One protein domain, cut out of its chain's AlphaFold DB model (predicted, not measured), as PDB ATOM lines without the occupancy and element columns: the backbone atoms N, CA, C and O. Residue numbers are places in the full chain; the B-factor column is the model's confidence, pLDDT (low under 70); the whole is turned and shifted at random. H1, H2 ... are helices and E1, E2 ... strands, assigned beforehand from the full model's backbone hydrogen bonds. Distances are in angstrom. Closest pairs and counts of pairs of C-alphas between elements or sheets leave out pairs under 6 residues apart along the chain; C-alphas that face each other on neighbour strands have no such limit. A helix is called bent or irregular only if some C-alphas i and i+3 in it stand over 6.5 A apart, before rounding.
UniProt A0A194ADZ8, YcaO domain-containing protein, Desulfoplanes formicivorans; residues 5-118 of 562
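AT A GLANCE: This is residues 5 to 118 of the 562 residues of the protein "YcaO domain-containing protein" of Desulfoplanes formicivorans (UniProt A0A194ADZ8). A long two-stranded hairpin, E1 and E2, lies at one end of a compact body of seven helices, with H2 the helix next to it. H4 runs through the middle of that body, and the other six helices pack round it, mostly crossing it at steep angles. The printed part has 114 residues, in the order E1, E2, H1 to H7; the sheet, order E1 - E2, is antiparallel and the class is mixed, helices and strands. The whole is compact, with a radius of gyration of the C-alphas of 14.2 A and spans of 40 by 32 by 26 A.

HOW THE PARTS SIT: Begin at the hairpin of E1, residues 5 to 14, and E2, residues 17 to 24, antiparallel at 153 degrees; look for N 7 and O 23, 2.8 A apart, and N 19 and O 12, 2.8 A, both within hydrogen-bond range. From E2 go to H2, residues 44 to 54, where the closest C-alphas, of Pro 22 and Phe 45, are 5.8 A apart. H1, residues 30 to 39, only just touches H2, with 3 pairs of C-alphas within 8 A, the closest being Leu 37 and Leu 46 at 7.0 A; they form a helical hairpin. Next find the hub, H4, residues 73 to 84, which with residues 78 to 82 alone touches H2 at a steep tilt of 58 degrees, Val 51 and Val 82 having the closest C-alphas at 6.1 A. With residues 74 to 75 alone H4 touches H1, the C-alphas of Gly 38 and Met 74 being closest at 6.0 A. H3, residues 59 to 68, forms a helical hairpin with H4, at a shallow tilt of 17 degrees; the closest C-alphas, of His 66 and Met 79, are 6.7 A apart. H5, residues 87 to 95, touches H4 at Ser 83 and Leu 89, closest C-alphas 5.2 A. H6, residues 98 to 107, touches H4 at Ser 77 and Leu 104, closest C-alphas 4.6 A, only just about perpendicular at 70.1 degrees. H7, residues 112 to 116, touches H4 at Thr 81 and Ser 113, closest C-alphas 5.6 A. Every O i to N i+4 pair is within hydrogen-bond range in H1, H2, H3, H4, H6 and H7, and 3 of 5 are in H5.

IN THESE COORDINATES: Find C-alpha 5 at (22.026, -4.594, -22.628); from there E1 runs 26.8 A to His 14, and E2 returns 22.8 A to Pro 24. H4 runs 16.3 A from C-alpha 73 at (17.200, -2.601, 1.939), and H2 15.1 A. H5 is irregular, C-alphas 88 and 91 being 7.8 A apart. H7 ends at C-alpha 116, (3.826, -15.729, -1.908).

THE WHOLE: The C-alphas farthest apart, of Ser 16 and Asp 71, are 43.1 A apart. The printed part has no cut, and each link between named elements is tight. The mean pLDDT of the printed part is 90.3; look for values under 70 at residues 12 to 18.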
ATOM      1  N   HIS A   5      22.443  -3.779 -21.490       97.38
ATOM      2  CA  HIS A   5      22.026  -4.594 -22.628       97.38
ATOM      3  C   HIS A   5      21.569  -5.954 -22.109       97.38
ATOM      4  O   HIS A   5      22.377  -6.693 -21.560       97.38
ATOM      5  N   TYR A   6      20.289  -6.270 -22.284       97.62
ATOM      6  CA  TYR A   6      19.701  -7.573 -22.013       97.62
ATOM      7  C   TYR A   6      19.605  -8.416 -23.289       97.62
ATOM      8  O   TYR A   6      19.238  -7.913 -24.357       97.62
ATOM      9  N   ILE A   7      19.879  -9.715 -23.167       96.31
ATOM     10  CA  ILE A   7      19.501 -10.713 -24.165       96.31
ATOM     11  C   ILE A   7      18.263 -11.459 -23.678       96.31
ATOM     12  O   ILE A   7      18.250 -11.955 -22.553       96.31
ATOM     13  N   LEU A   8      17.254 -11.577 -24.540       93.62
ATOM     14  CA  LEU A   8      16.141 -12.493 -24.334       93.62
ATOM     15  C   LEU A   8      16.585 -13.904 -24.734       93.62
ATOM     16  O   LEU A   8      16.832 -14.171 -25.911       93.62
ATOM     17  N   SER A   9      16.735 -14.793 -23.755       83.38
ATOM     18  CA  SER A   9      17.176 -16.172 -23.978       83.38
ATOM     19  C   SER A   9      16.159 -17.174 -23.464       83.38
ATOM     20  O   SER A   9      15.469 -16.918 -22.478       83.38
ATOM     21  N   HIS A  10      16.100 -18.324 -24.131       80.44
ATOM     22  CA  HIS A  10      15.354 -19.485 -23.665       80.44
ATOM     23  C   HIS A  10      15.915 -19.966 -22.320       80.44
ATOM     24  O   HIS A  10      17.133 -20.024 -22.148       80.44
ATOM     25  N   VAL A  11      15.026 -20.255 -21.371       75.06
ATOM     26  CA  VAL A  11      15.370 -20.723 -20.019       75.06
ATOM     27  C   VAL A  11      14.914 -22.162 -19.817       75.06
ATOM     28  O   VAL A  11      15.685 -22.993 -19.349       75.06
ATOM     29  N   LEU A  12      13.664 -22.463 -20.173       67.31
ATOM     30  CA  LEU A  12      13.050 -23.777 -19.998       67.31
ATOM     31  C   LEU A  12      11.959 -23.972 -21.055       67.31
ATOM     32  O   LEU A  12      11.373 -23.004 -21.529       67.31
ATOM     33  N   SER A  13      11.655 -25.216 -21.417       58.94
ATOM     34  CA  SER A  13      10.420 -25.552 -22.134       58.94
ATOM     35  C   SER A  13       9.539 -26.408 -21.235       58.94
ATOM     36  O   SER A  13      10.007 -27.434 -20.741       58.94
ATOM     37  N   HIS A  14       8.279 -26.024 -21.043       45.59
ATOM     38  CA  HIS A  14       7.296 -26.824 -20.313       45.59
ATOM     39  C   HIS A  14       6.009 -26.939 -21.132       45.59
ATOM     40  O   HIS A  14       5.554 -25.941 -21.681       45.59
ATOM     41  N   ALA A  15       5.457 -28.152 -21.260       48.53
ATOM     42  CA  ALA A  15       4.215 -28.419 -21.998       48.53
ATOM     43  C   ALA A  15       4.131 -27.681 -23.356       48.53
ATOM     44  O   ALA A  15       3.151 -27.004 -23.651       48.53
ATOM     45  N   SER A  16       5.186 -27.775 -24.181       46.44
ATOM     46  CA  SER A  16       5.324 -27.112 -25.498       46.44
ATOM     47  C   SER A  16       5.351 -25.570 -25.522       46.44
ATOM     48  O   SER A  16       5.467 -24.992 -26.602       46.44
ATOM     49  N   VAL A  17       5.370 -24.904 -24.365       54.25
ATOM     50  CA  VAL A  17       5.623 -23.462 -24.237       54.25
ATOM     51  C   VAL A  17       7.097 -23.232 -23.897       54.25
ATOM     52  O   VAL A  17       7.639 -23.800 -22.946       54.25
ATOM     53  N   ALA A  18       7.771 -22.411 -24.700       58.12
ATOM     54  CA  ALA A  18       9.143 -21.989 -24.450       58.12
ATOM     55  C   ALA A  18       9.142 -20.764 -23.523       58.12
ATOM     56  O   ALA A  18       8.629 -19.707 -23.888       58.12
ATOM     57  N   LEU A  19       9.739 -20.899 -22.340       72.56
ATOM     58  CA  LEU A  19       9.923 -19.809 -21.391       72.56
ATOM     59  C   LEU A  19      11.193 -19.037 -21.750       72.56
ATOM     60  O   LEU A  19      12.294 -19.597 -21.791       72.56
ATOM     61  N   PHE A  20      11.041 -17.739 -21.984       83.25
ATOM     62  CA  PHE A  20      12.145 -16.823 -22.231       83.25
ATOM     63  C   PHE A  20      12.283 -15.853 -21.066       83.25
ATOM     64  O   PHE A  20      11.284 -15.365 -20.545       83.25
ATOM     65  N   ALA A  21      13.520 -15.531 -20.694       89.62
ATOM     66  CA  ALA A  21      13.788 -14.496 -19.706       89.62
ATOM     67  C   ALA A  21      14.922 -13.573 -20.169       89.62
ATOM     68  O   ALA A  21      15.913 -14.046 -20.743       89.62
ATOM     69  N   PRO A  22      14.816 -12.262 -19.903       94.56
ATOM     70  CA  PRO A  22      15.921 -11.336 -20.090       94.56
ATOM     71  C   PRO A  22      17.068 -11.649 -19.125       94.56
ATOM     72  O   PRO A  22      16.852 -11.914 -17.938       94.56
ATOM     73  N   ARG A  23      18.304 -11.580 -19.621       94.88
ATOM     74  CA  ARG A  23      19.529 -11.617 -18.806       94.88
ATOM     75  C   ARG A  23      20.537 -10.579 -19.300       94.88
ATOM     76  O   ARG A  23      20.566 -10.324 -20.507       94.88
ATOM     77  N   PRO A  24      21.352  -9.960 -18.429       96.06
ATOM     78  CA  PRO A  24      22.401  -9.049 -18.873       96.06
ATOM     79  C   PRO A  24      23.343  -9.738 -19.869       96.06
ATOM     80  O   PRO A  24      23.785 -10.859 -19.640       96.06
ATOM     81  N   LEU A  25      23.669  -9.067 -20.976       95.25
ATOM     82  CA  LEU A  25      24.633  -9.549 -21.971       95.25
ATOM     83  C   LEU A  25      25.996  -9.810 -21.319       95.25
ATOM     84  O   LEU A  25      26.617 -10.841 -21.570       95.25
ATOM     85  N   LYS A  26      26.445  -8.865 -20.488       93.81
ATOM     86  CA  LYS A  26      27.592  -9.024 -19.599       93.81
ATOM     87  C   LYS A  26      27.048  -9.289 -18.203       93.81
ATOM     88  O   LYS A  26      26.538  -8.371 -17.567       93.81
ATOM     89  N   GLU A  27      27.120 -10.540 -17.770       93.88
ATOM     90  CA  GLU A  27      26.603 -10.936 -16.463       93.88
ATOM     91  C   GLU A  27      27.473 -10.338 -15.350       93.88
ATOM     92  O   GLU A  27      28.679 -10.599 -15.333       93.88
ATOM     93  N   PRO A  28      26.892  -9.523 -14.449       94.25
ATOM     94  CA  PRO A  28      27.637  -8.923 -13.352       94.25
ATOM     95  C   PRO A  28      28.037  -9.988 -12.331       94.25
ATOM     96  O   PRO A  28      27.314 -10.977 -12.134       94.25
ATOM     97  N   ASP A  29      29.157  -9.785 -11.640       93.94
ATOM     98  CA  ASP A  29      29.445 -10.554 -10.426       93.94
ATOM     99  C   ASP A  29      28.460 -10.201  -9.293       93.94
ATOM    100  O   ASP A  29      27.549  -9.392  -9.466       93.94
ATOM    101  N   THR A  30      28.573 -10.857  -8.139       91.06
ATOM    102  CA  THR A  30      27.616 -10.656  -7.044       91.06
ATOM    103  C   THR A  30      27.640  -9.227  -6.491       91.06
ATOM    104  O   THR A  30      26.575  -8.663  -6.256       91.06
ATOM    105  N   GLN A  31      28.816  -8.614  -6.326       90.88
ATOM    106  CA  GLN A  31      28.936  -7.256  -5.785       90.88
ATOM    107  C   GLN A  31      28.428  -6.218  -6.792       90.88
ATOM    108  O   GLN A  31      27.701  -5.285  -6.429       90.88
ATOM    109  N   GLU A  32      28.788  -6.396  -8.064       94.31
ATOM    110  CA  GLU A  32      28.284  -5.591  -9.173       94.31
ATOM    111  C   GLU A  32      26.756  -5.692  -9.259       94.31
ATOM    112  O   GLU A  32      26.083  -4.673  -9.398       94.31
ATOM    113  N   LEU A  33      26.197  -6.898  -9.123       95.12
ATOM    114  CA  LEU A  33      24.757  -7.133  -9.172       95.12
ATOM    115  C   LEU A  33      24.020  -6.393  -8.051       95.12
ATOM    116  O   LEU A  33      23.072  -5.670  -8.350       95.12
ATOM    117  N   MET A  34      24.473  -6.503  -6.798       94.00
ATOM    118  CA  MET A  34      23.855  -5.785  -5.672       94.00
ATOM    119  C   MET A  34      23.909  -4.266  -5.867       94.00
ATOM    120  O   MET A  34      22.906  -3.573  -5.703       94.00
ATOM    121  N   THR A  35      25.049  -3.754  -6.338       93.19
ATOM    122  CA  THR A  35      25.208  -2.327  -6.656       93.19
ATOM    123  C   THR A  35      24.239  -1.878  -7.755       93.19
ATOM    124  O   THR A  35      23.661  -0.792  -7.681       93.19
ATOM    125  N   LEU A  36      24.052  -2.696  -8.796       94.19
ATOM    126  CA  LEU A  36      23.147  -2.385  -9.902       94.19
ATOM    127  C   LEU A  36      21.675  -2.382  -9.467       94.19
ATOM    128  O   LEU A  36      20.938  -1.521  -9.948       94.19
ATOM    129  N   LEU A  37      21.270  -3.286  -8.568       94.56
ATOM    130  CA  LEU A  37      19.914  -3.336  -8.009       94.56
ATOM    131  C   LEU A  37      19.591  -2.056  -7.228       94.56
ATOM    132  O   LEU A  37      18.567  -1.429  -7.477       94.56
ATOM    133  N   GLY A  38      20.509  -1.583  -6.375       92.25
ATOM    134  CA  GLY A  38      20.330  -0.317  -5.650       92.25
ATOM    135  C   GLY A  38      20.233   0.915  -6.566       92.25
ATOM    136  O   GLY A  38      19.530   1.875  -6.260       92.25
ATOM    137  N   GLN A  39      20.899   0.895  -7.726       92.75
ATOM    138  CA  GLN A  39      20.798   1.965  -8.729       92.75
ATOM    139  C   GLN A  39      19.511   1.902  -9.557       92.75
ATOM    140  O   GLN A  39      19.119   2.909 -10.145       92.75
ATOM    141  N   ARG A  40      18.895   0.724  -9.674       93.56
ATOM    142  CA  ARG A  40      17.738   0.464 -10.538       93.56
ATOM    143  C   ARG A  40      16.698  -0.358  -9.777       93.56
ATOM    144  O   ARG A  40      16.461  -1.513 -10.124       93.56
ATOM    145  N   PRO A  41      16.069   0.244  -8.756       94.62
ATOM    146  CA  PRO A  41      15.186  -0.470  -7.839       94.62
ATOM    147  C   PRO A  41      13.939  -1.048  -8.517       94.62
ATOM    148  O   PRO A  41      13.298  -1.920  -7.950       94.62
ATOM    149  N   GLN A  42      13.578  -0.559  -9.708       95.94
ATOM    150  CA  GLN A  42      12.427  -1.044 -10.467       95.94
ATOM    151  C   GLN A  42      12.816  -1.813 -11.740       95.94
ATOM    152  O   GLN A  42      11.984  -2.006 -12.618       95.94
ATOM    153  N   ASP A  43      14.078  -2.229 -11.911       96.62
ATOM    154  CA  ASP A  43      14.481  -3.047 -13.065       96.62
ATOM    155  C   ASP A  43      14.128  -4.519 -12.815       96.62
ATOM    156  O   ASP A  43      14.939  -5.305 -12.313       96.62
ATOM    157  N   SER A  44      12.898  -4.905 -13.160       96.12
ATOM    158  CA  SER A  44      12.394  -6.259 -12.919       96.12
ATOM    159  C   SER A  44      13.211  -7.331 -13.641       96.12
ATOM    160  O   SER A  44      13.382  -8.436 -13.122       96.12
ATOM    161  N   PHE A  45      13.831  -7.014 -14.781       96.38
ATOM    162  CA  PHE A  45      14.720  -7.953 -15.472       96.38
ATOM    163  C   PHE A  45      15.956  -8.280 -14.642       96.38
ATOM    164  O   PHE A  45      16.335  -9.452 -14.535       96.38
ATOM    165  N   LEU A  46      16.583  -7.258 -14.054       96.25
ATOM    166  CA  LEU A  46      17.750  -7.436 -13.198       96.25
ATOM    167  C   LEU A  46      17.389  -8.188 -11.917       96.25
ATOM    168  O   LEU A  46      18.110  -9.110 -11.535       96.25
ATOM    169  N   HIS A  47      16.258  -7.846 -11.297       96.81
ATOM    170  CA  HIS A  47      15.753  -8.529 -10.107       96.81
ATOM    171  C   HIS A  47      15.444 -10.004 -10.382       96.81
ATOM    172  O   HIS A  47      15.908 -10.879  -9.651       96.81
ATOM    173  N   ALA A  48      14.730 -10.315 -11.468       95.25
ATOM    174  CA  ALA A  48      14.423 -11.694 -11.839       95.25
ATOM    175  C   ALA A  48      15.695 -12.484 -12.192       95.25
ATOM    176  O   ALA A  48      15.814 -13.662 -11.847       95.25
ATOM    177  N   PHE A  49      16.671 -11.846 -12.851       95.69
ATOM    178  CA  PHE A  49      17.993 -12.435 -13.076       95.69
ATOM    179  C   PHE A  49      18.716 -12.725 -11.755       95.69
ATOM    180  O   PHE A  49      19.264 -13.816 -11.596       95.69
ATOM    181  N   ALA A  50      18.673 -11.795 -10.800       96.19
ATOM    182  CA  ALA A  50      19.285 -11.963  -9.491       96.19
ATOM    183  C   ALA A  50      18.659 -13.125  -8.711       96.19
ATOM    184  O   ALA A  50      19.392 -13.991  -8.240       96.19
ATOM    185  N   VAL A  51      17.325 -13.218  -8.668       95.38
ATOM    186  CA  VAL A  51      16.618 -14.359  -8.061       95.38
ATOM    187  C   VAL A  51      17.093 -15.674  -8.686       95.38
ATOM    188  O   VAL A  51      17.560 -16.557  -7.968       95.38
ATOM    189  N   ARG A  52      17.081 -15.793 -10.022       92.81
ATOM    190  CA  ARG A  52      17.539 -17.013 -10.718       92.81
ATOM    191  C   ARG A  52      19.004 -17.358 -10.446       92.81
ATOM    192  O   ARG A  52      19.344 -18.536 -10.425       92.81
ATOM    193  N   LYS A  53      19.869 -16.358 -10.247       93.12
ATOM    194  CA  LYS A  53      21.291 -16.558  -9.924       93.12
ATOM    195  C   LYS A  53      21.501 -17.022  -8.479       93.12
ATOM    196  O   LYS A  53      22.432 -17.779  -8.223       93.12
ATOM    197  N   LEU A  54      20.651 -16.579  -7.554       93.88
ATOM    198  CA  LEU A  54      20.756 -16.895  -6.129       93.88
ATOM    199  C   LEU A  54      20.070 -18.209  -5.742       93.88
ATOM    200  O   LEU A  54      20.559 -18.895  -4.848       93.88
ATOM    201  N   LEU A  55      18.971 -18.584  -6.411       93.62
ATOM    202  CA  LEU A  55      18.219 -19.809  -6.100       93.62
ATOM    203  C   LEU A  55      19.101 -21.077  -6.021       93.62
ATOM    204  O   LEU A  55      18.921 -21.825  -5.059       93.62
ATOM    205  N   PRO A  56      20.076 -21.313  -6.925       93.94
ATOM    206  CA  PRO A  56      20.931 -22.502  -6.884       93.94
ATOM    207  C   PRO A  56      22.056 -22.470  -5.835       93.94
ATOM    208  O   PRO A  56      22.726 -23.487  -5.660       93.94
ATOM    209  N   LEU A  57      22.318 -21.334  -5.172       94.31
ATOM    210  CA  LEU A  57      23.405 -21.226  -4.190       94.31
ATOM    211  C   LEU A  57      23.131 -22.089  -2.952       94.31
ATOM    212  O   LEU A  57      21.991 -22.376  -2.595       94.31
ATOM    213  N   SER A  58      24.173 -22.493  -2.235       95.50
ATOM    214  CA  SER A  58      23.995 -23.184  -0.959       95.50
ATOM    215  C   SER A  58      23.409 -22.250   0.105       95.50
ATOM    216  O   SER A  58      23.621 -21.035   0.096       95.50
ATOM    217  N   ARG A  59      22.729 -22.827   1.102       95.06
ATOM    218  CA  ARG A  59      22.229 -22.079   2.267       95.06
ATOM    219  C   ARG A  59      23.328 -21.244   2.941       95.06
ATOM    220  O   ARG A  59      23.083 -20.114   3.348       95.06
ATOM    221  N   LYS A  60      24.551 -21.779   3.036       95.38
ATOM    222  CA  LYS A  60      25.702 -21.079   3.627       95.38
ATOM    223  C   LYS A  60      26.069 -19.816   2.842       95.38
ATOM    224  O   LYS A  60      26.362 -18.797   3.458       95.38
ATOM    225  N   GLU A  61      26.056 -19.886   1.514       94.88
ATOM    226  CA  GLU A  61      26.350 -18.737   0.648       94.88
ATOM    227  C   GLU A  61      25.273 -17.657   0.772       94.88
ATOM    228  O   GLU A  61      25.609 -16.484   0.905       94.88
ATOM    229  N   ILE A  62      23.994 -18.040   0.824       93.25
ATOM    230  CA  ILE A  62      22.895 -17.082   1.012       93.25
ATOM    231  C   ILE A  62      22.991 -16.382   2.370       93.25
ATOM    232  O   ILE A  62      22.863 -15.164   2.436       93.25
ATOM    233  N   LEU A  63      23.265 -17.119   3.450       92.75
ATOM    234  CA  LEU A  63      23.424 -16.521   4.782       92.75
ATOM    235  C   LEU A  63      24.636 -15.583   4.863       92.75
ATOM    236  O   LEU A  63      24.581 -14.581   5.573       92.75
ATOM    237  N   ALA A  64      25.717 -15.885   4.138       93.81
ATOM    238  CA  ALA A  64      26.858 -14.981   4.026       93.81
ATOM    239  C   ALA A  64      26.458 -13.679   3.316       93.81
ATOM    240  O   ALA A  64      26.671 -12.606   3.871       93.81
ATOM    241  N   LEU A  65      25.776 -13.768   2.169       92.12
ATOM    242  CA  LEU A  65      25.283 -12.592   1.441       92.12
ATOM    243  C   LEU A  65      24.304 -11.760   2.272       92.12
ATOM    244  O   LEU A  65      24.428 -10.542   2.340       92.12
ATOM    245  N   HIS A  66      23.365 -12.407   2.956       90.75
ATOM    246  CA  HIS A  66      22.433 -11.724   3.847       90.75
ATOM    247  C   HIS A  66      23.161 -10.948   4.957       90.75
ATOM    248  O   HIS A  66      22.715  -9.879   5.364       90.75
ATOM    249  N   LYS A  67      24.282 -11.469   5.467       91.81
ATOM    250  CA  LYS A  67      25.096 -10.775   6.472       91.81
ATOM    251  C   LYS A  67      25.897  -9.622   5.867       91.81
ATOM    252  O   LYS A  67      25.945  -8.551   6.463       91.81
ATOM    253  N   ASP A  68      26.520  -9.846   4.714       92.94
ATOM    254  CA  ASP A  68      27.403  -8.873   4.062       92.94
ATOM    255  C   ASP A  68      26.640  -7.633   3.560       92.94
ATOM    256  O   ASP A  68      27.215  -6.550   3.478       92.94
ATOM    257  N   PHE A  69      25.340  -7.776   3.279       90.94
ATOM    258  CA  PHE A  69      24.466  -6.714   2.768       90.94
ATOM    259  C   PHE A  69      23.299  -6.366   3.709       90.94
ATOM    260  O   PHE A  69      22.270  -5.870   3.256       90.94
ATOM    261  N   ALA A  70      23.441  -6.604   5.017       89.69
ATOM    262  CA  ALA A  70      22.357  -6.416   5.989       89.69
ATOM    263  C   ALA A  70      21.789  -4.978   6.040       89.69
ATOM    264  O   ALA A  70      20.618  -4.795   6.371       89.69
ATOM    265  N   ASP A  71      22.602  -3.975   5.692       91.12
ATOM    266  CA  ASP A  71      22.213  -2.557   5.691       91.12
ATOM    267  C   ASP A  71      21.591  -2.090   4.356       91.12
ATOM    268  O   ASP A  71      21.104  -0.962   4.259       91.12
ATOM    269  N   ASP A  72      21.592  -2.930   3.314       92.81
ATOM    270  CA  ASP A  72      21.034  -2.596   2.000       92.81
ATOM    271  C   ASP A  72      19.600  -3.126   1.871       92.81
ATOM    272  O   ASP A  72      19.363  -4.311   1.635       92.81
ATOM    273  N   GLN A  73      18.617  -2.232   1.991       93.50
ATOM    274  CA  GLN A  73      17.200  -2.601   1.939       93.50
ATOM    275  C   GLN A  73      16.785  -3.284   0.625       93.50
ATOM    276  O   GLN A  73      15.898  -4.140   0.635       93.50
ATOM    277  N   MET A  74      17.415  -2.936  -0.502       94.75
ATOM    278  CA  MET A  74      17.082  -3.527  -1.797       94.75
ATOM    279  C   MET A  74      17.607  -4.959  -1.891       94.75
ATOM    280  O   MET A  74      16.897  -5.867  -2.331       94.75
ATOM    281  N   VAL A  75      18.829  -5.188  -1.405       93.56
ATOM    282  CA  VAL A  75      19.387  -6.541  -1.305       93.56
ATOM    283  C   VAL A  75      18.599  -7.373  -0.299       93.56
ATOM    284  O   VAL A  75      18.287  -8.527  -0.581       93.56
ATOM    285  N   MET A  76      18.192  -6.795   0.829       94.06
ATOM    286  CA  MET A  76      17.345  -7.476   1.809       94.06
ATOM    287  C   MET A  76      15.973  -7.850   1.232       94.06
ATOM    288  O   MET A  76      15.476  -8.940   1.509       94.06
ATOM    289  N   SER A  77      15.385  -7.009   0.376       96.00
ATOM    290  CA  SER A  77      14.148  -7.323  -0.356       96.00
ATOM    291  C   SER A  77      14.337  -8.495  -1.331       96.00
ATOM    292  O   SER A  77      13.517  -9.422  -1.385       96.00
ATOM    293  N   LEU A  78      15.465  -8.521  -2.048       95.62
ATOM    294  CA  LEU A  78      15.840  -9.646  -2.902       95.62
ATOM    295  C   LEU A  78      16.042 -10.936  -2.092       95.62
ATOM    296  O   LEU A  78      15.507 -11.978  -2.470       95.62
ATOM    297  N   MET A  79      16.783 -10.879  -0.981       93.50
ATOM    298  CA  MET A  79      17.016 -12.039  -0.112       93.50
ATOM    299  C   MET A  79      15.707 -12.559   0.466       93.50
ATOM    300  O   MET A  79      15.472 -13.762   0.446       93.50
ATOM    301  N   PHE A  80      14.815 -11.662   0.885       95.44
ATOM    302  CA  PHE A  80      13.477 -12.020   1.333       95.44
ATOM    303  C   PHE A  80      12.685 -12.763   0.247       95.44
ATOM    304  O   PHE A  80      12.094 -13.806   0.522       95.44
ATOM    305  N   THR A  81      12.740 -12.295  -1.005       95.38
ATOM    306  CA  THR A  81      12.132 -12.991  -2.154       95.38
ATOM    307  C   THR A  81      12.721 -14.394  -2.344       95.38
ATOM    308  O   THR A  81      11.980 -15.360  -2.504       95.38
ATOM    309  N   VAL A  82      14.050 -14.530  -2.296       95.12
ATOM    310  CA  VAL A  82      14.737 -15.827  -2.428       95.12
ATOM    311  C   VAL A  82      14.376 -16.770  -1.279       95.12
ATOM    312  O   VAL A  82      14.172 -17.957  -1.515       95.12
ATOM    313  N   SER A  83      14.259 -16.257  -0.054       94.06
ATOM    314  CA  SER A  83      13.843 -17.031   1.114       94.06
ATOM    315  C   SER A  83      12.404 -17.525   1.006       94.06
ATOM    316  O   SER A  83      12.142 -18.661   1.380       94.06
ATOM    317  N   LEU A  84      11.481 -16.734   0.444       93.06
ATOM    318  CA  LEU A  84      10.107 -17.184   0.176       93.06
ATOM    319  C   LEU A  84      10.048 -18.325  -0.849       93.06
ATOM    320  O   LEU A  84       9.209 -19.211  -0.734       93.06
ATOM    321  N   LEU A  85      10.953 -18.329  -1.827       92.94
ATOM    322  CA  LEU A  85      11.037 -19.360  -2.867       92.94
ATOM    323  C   LEU A  85      11.787 -20.627  -2.415       92.94
ATOM    324  O   LEU A  85      11.948 -21.564  -3.198       92.94
ATOM    325  N   ARG A  86      12.290 -20.664  -1.175       92.19
ATOM    326  CA  ARG A  86      13.152 -21.734  -0.668       92.19
ATOM    327  C   ARG A  86      12.703 -22.233   0.694       92.19
ATOM    328  O   ARG A  86      12.914 -21.595   1.721       92.19
ATOM    329  N   THR A  87      12.191 -23.458   0.715       88.62
ATOM    330  CA  THR A  87      11.728 -24.115   1.945       88.62
ATOM    331  C   THR A  87      12.839 -24.298   2.980       88.62
ATOM    332  O   THR A  87      12.574 -24.229   4.180       88.62
ATOM    333  N   ASP A  88      14.094 -24.450   2.543       92.69
ATOM    334  CA  ASP A  88      15.263 -24.575   3.415       92.69
ATOM    335  C   ASP A  88      15.718 -23.247   4.036       92.69
ATOM    336  O   ASP A  88      16.727 -23.249   4.727       92.69
ATOM    337  N   LEU A  89      15.020 -22.130   3.804       91.75
ATOM    338  CA  LEU A  89      15.284 -20.820   4.417       91.75
ATOM    339  C   LEU A  89      14.107 -20.313   5.270       91.75
ATOM    340  O   LEU A  89      14.111 -19.159   5.696       91.75
ATOM    341  N   SER A  90      13.106 -21.159   5.536       88.06
ATOM    342  CA  SER A  90      11.892 -20.776   6.274       88.06
ATOM    343  C   SER A  90      12.180 -20.207   7.670       88.06
ATOM    344  O   SER A  90      11.544 -19.246   8.090       88.06
ATOM    345  N   ASP A  91      13.192 -20.731   8.364       88.31
ATOM    346  CA  ASP A  91      13.600 -20.248   9.687       88.31
ATOM    347  C   ASP A  91      14.142 -18.812   9.647       88.31
ATOM    348  O   ASP A  91      13.919 -18.041  10.575       88.31
ATOM    349  N   LEU A  92      14.795 -18.413   8.550       86.12
ATOM    350  CA  LEU A  92      15.220 -17.027   8.356       86.12
ATOM    351  C   LEU A  92      14.005 -16.101   8.237       86.12
ATOM    352  O   LEU A  92      13.988 -15.039   8.857       86.12
ATOM    353  N   LEU A  93      12.968 -16.517   7.501       87.12
ATOM    354  CA  LEU A  93      11.730 -15.745   7.368       87.12
ATOM    355  C   LEU A  93      11.061 -15.529   8.727       87.12
ATOM    356  O   LEU A  93      10.625 -14.414   9.010       87.12
ATOM    357  N   GLU A  94      11.017 -16.561   9.575       87.25
ATOM    358  CA  GLU A  94      10.418 -16.510  10.915       87.25
ATOM    359  C   GLU A  94      11.044 -15.434  11.812       87.25
ATOM    360  O   GLU A  94      10.330 -14.821  12.605       87.25
ATOM    361  N   THR A  95      12.334 -15.129  11.632       87.00
ATOM    362  CA  THR A  95      13.024 -14.081  12.405       87.00
ATOM    363  C   THR A  95      12.639 -12.650  12.013       87.00
ATOM    364  O   THR A  95      12.855 -11.725  12.795       87.00
ATOM    365  N   ILE A  96      12.061 -12.444  10.825       88.50
ATOM    366  CA  ILE A  96      11.732 -11.112  10.303       88.50
ATOM    367  C   ILE A  96      10.329 -10.710  10.790       88.50
ATOM    368  O   ILE A  96       9.373 -11.451  10.528       88.50
ATOM    369  N   PRO A  97      10.147  -9.547  11.448       91.00
ATOM    370  CA  PRO A  97       8.828  -9.059  11.857       91.00
ATOM    371  C   PRO A  97       7.864  -8.885  10.675       91.00
ATOM    372  O   PRO A  97       8.278  -8.511   9.578       91.00
ATOM    373  N   ARG A  98       6.561  -9.110  10.897       88.44
ATOM    374  CA  ARG A  98       5.528  -9.056   9.840       88.44
ATOM    375  C   ARG A  98       5.526  -7.730   9.069       88.44
ATOM    376  O   ARG A  98       5.474  -7.761   7.841       88.44
ATOM    377  N   ASP A  99       5.629  -6.601   9.764       90.12
ATOM    378  CA  ASP A  99       5.626  -5.269   9.140       90.12
ATOM    379  C   ASP A  99       6.848  -5.074   8.231       90.12
ATOM    380  O   ASP A  99       6.724  -4.609   7.100       90.12
ATOM    381  N   THR A 100       8.017  -5.548   8.672       93.25
ATOM    382  CA  THR A 100       9.244  -5.544   7.869       93.25
ATOM    383  C   THR A 100       9.104  -6.425   6.629       93.25
ATOM    384  O   THR A 100       9.525  -6.025   5.548       93.25
ATOM    385  N   ARG A 101       8.457  -7.597   6.726       93.38
ATOM    386  CA  ARG A 101       8.188  -8.444   5.545       93.38
ATOM    387  C   ARG A 101       7.334  -7.710   4.507       93.38
ATOM    388  O   ARG A 101       7.616  -7.796   3.316       93.38
ATOM    389  N   GLN A 102       6.309  -6.975   4.949       92.38
ATOM    390  CA  GLN A 102       5.452  -6.194   4.048       92.38
ATOM    391  C   GLN A 102       6.217  -5.057   3.365       92.38
ATOM    392  O   GLN A 102       6.020  -4.817   2.176       92.38
ATOM    393  N   GLU A 103       7.099  -4.372   4.093       93.56
ATOM    394  CA  GLU A 103       7.972  -3.339   3.530       93.56
ATOM    395  C   GLU A 103       8.929  -3.928   2.484       93.56
ATOM    396  O   GLU A 103       8.968  -3.454   1.349       93.56
ATOM    397  N   LEU A 104       9.613  -5.029   2.811       94.88
ATOM    398  CA  LEU A 104      10.517  -5.724   1.891       94.88
ATOM    399  C   LEU A 104       9.798  -6.201   0.620       94.88
ATOM    400  O   LEU A 104      10.341  -6.061  -0.473       94.88
ATOM    401  N   ALA A 105       8.567  -6.705   0.729       93.69
ATOM    402  CA  ALA A 105       7.772  -7.108  -0.434       93.69
ATOM    403  C   ALA A 105       7.353  -5.934  -1.334       93.69
ATOM    404  O   ALA A 105       7.211  -6.113  -2.543       93.69
ATOM    405  N   ARG A 106       7.153  -4.738  -0.763       92.12
ATOM    406  CA  ARG A 106       6.832  -3.516  -1.522       92.12
ATOM    407  C   ARG A 106       8.048  -2.913  -2.218       92.12
ATOM    408  O   ARG A 106       7.880  -2.255  -3.238       92.12
ATOM    409  N   LEU A 107       9.248  -3.123  -1.675       94.06
ATOM    410  CA  LEU A 107      10.492  -2.663  -2.293       94.06
ATOM    411  C   LEU A 107      10.836  -3.437  -3.572       94.06
ATOM    412  O   LEU A 107      11.471  -2.872  -4.458       94.06
ATOM    413  N   SER A 108      10.414  -4.700  -3.677       94.19
ATOM    414  CA  SER A 108      10.679  -5.518  -4.860       94.19
ATOM    415  C   SER A 108       9.798  -5.083  -6.039       94.19
ATOM    416  O   SER A 108       8.571  -5.009  -5.886       94.19
ATOM    417  N   PRO A 109      10.365  -4.872  -7.242       95.44
ATOM    418  CA  PRO A 109       9.556  -4.649  -8.434       95.44
ATOM    419  C   PRO A 109       8.780  -5.901  -8.831       95.44
ATOM    420  O   PRO A 109       7.636  -5.795  -9.268       95.44
ATOM    421  N   LEU A 110       9.355  -7.085  -8.605       95.81
ATOM    422  CA  LEU A 110       8.718  -8.363  -8.918       95.81
ATOM    423  C   LEU A 110       7.460  -8.552  -8.074       95.81
ATOM    424  O   LEU A 110       7.451  -8.267  -6.874       95.81
ATOM    425  N   ASN A 111       6.415  -9.120  -8.667       93.19
ATOM    426  CA  ASN A 111       5.196  -9.435  -7.929       93.19
ATOM    427  C   ASN A 111       5.328 -10.671  -7.014       93.19
ATOM    428  O   ASN A 111       4.459 -10.889  -6.175       93.19
ATOM    429  N   TYR A 112       6.428 -11.428  -7.099       95.31
ATOM    430  CA  TYR A 112       6.609 -12.719  -6.419       95.31
ATOM    431  C   TYR A 112       6.324 -12.659  -4.918       95.31
ATOM    432  O   TYR A 112       5.493 -13.407  -4.417       95.31
ATOM    433  N   SER A 113       6.964 -11.742  -4.184       94.94
ATOM    434  CA  SER A 113       6.751 -11.630  -2.737       94.94
ATOM    435  C   SER A 113       5.320 -11.228  -2.394       94.94
ATOM    436  O   SER A 113       4.773 -11.727  -1.418       94.94
ATOM    437  N   ARG A 114       4.694 -10.363  -3.206       94.44
ATOM    438  CA  ARG A 114       3.291  -9.958  -3.020       94.44
ATOM    439  C   ARG A 114       2.338 -11.141  -3.208       94.44
ATOM    440  O   ARG A 114       1.312 -11.194  -2.541       94.44
ATOM    441  N   VAL A 115       2.686 -12.095  -4.072       94.56
ATOM    442  CA  VAL A 115       1.934 -13.341  -4.264       94.56
ATOM    443  C   VAL A 115       2.170 -14.313  -3.106       94.56
ATOM    444  O   VAL A 115       1.224 -14.674  -2.411       94.56
ATOM    445  N   LEU A 116       3.430 -14.682  -2.861       93.94
ATOM    446  CA  LEU A 116       3.826 -15.729  -1.908       93.94
ATOM    447  C   LEU A 116       3.502 -15.386  -0.446       93.94
ATOM    448  O   LEU A 116       3.395 -16.279   0.388       93.94
ATOM    449  N   MET A 117       3.364 -14.099  -0.112       93.19
ATOM    450  CA  MET A 117       3.000 -13.657   1.238       93.19
ATOM    451  C   MET A 117       1.501 -13.708   1.542       93.19
ATOM    452  O   MET A 117       1.122 -13.454   2.688       93.19
ATOM    453  N   GLN A 118       0.642 -13.963   0.554       92.44
ATOM    454  CA  GLN A 118      -0.793 -14.052   0.817       92.44
ATOM    455  C   GLN A 118      -1.086 -15.278   1.687       92.44
ATOM    456  O   GLN A 118      -0.612 -16.376   1.408       92.44
TER     457      GLN A 118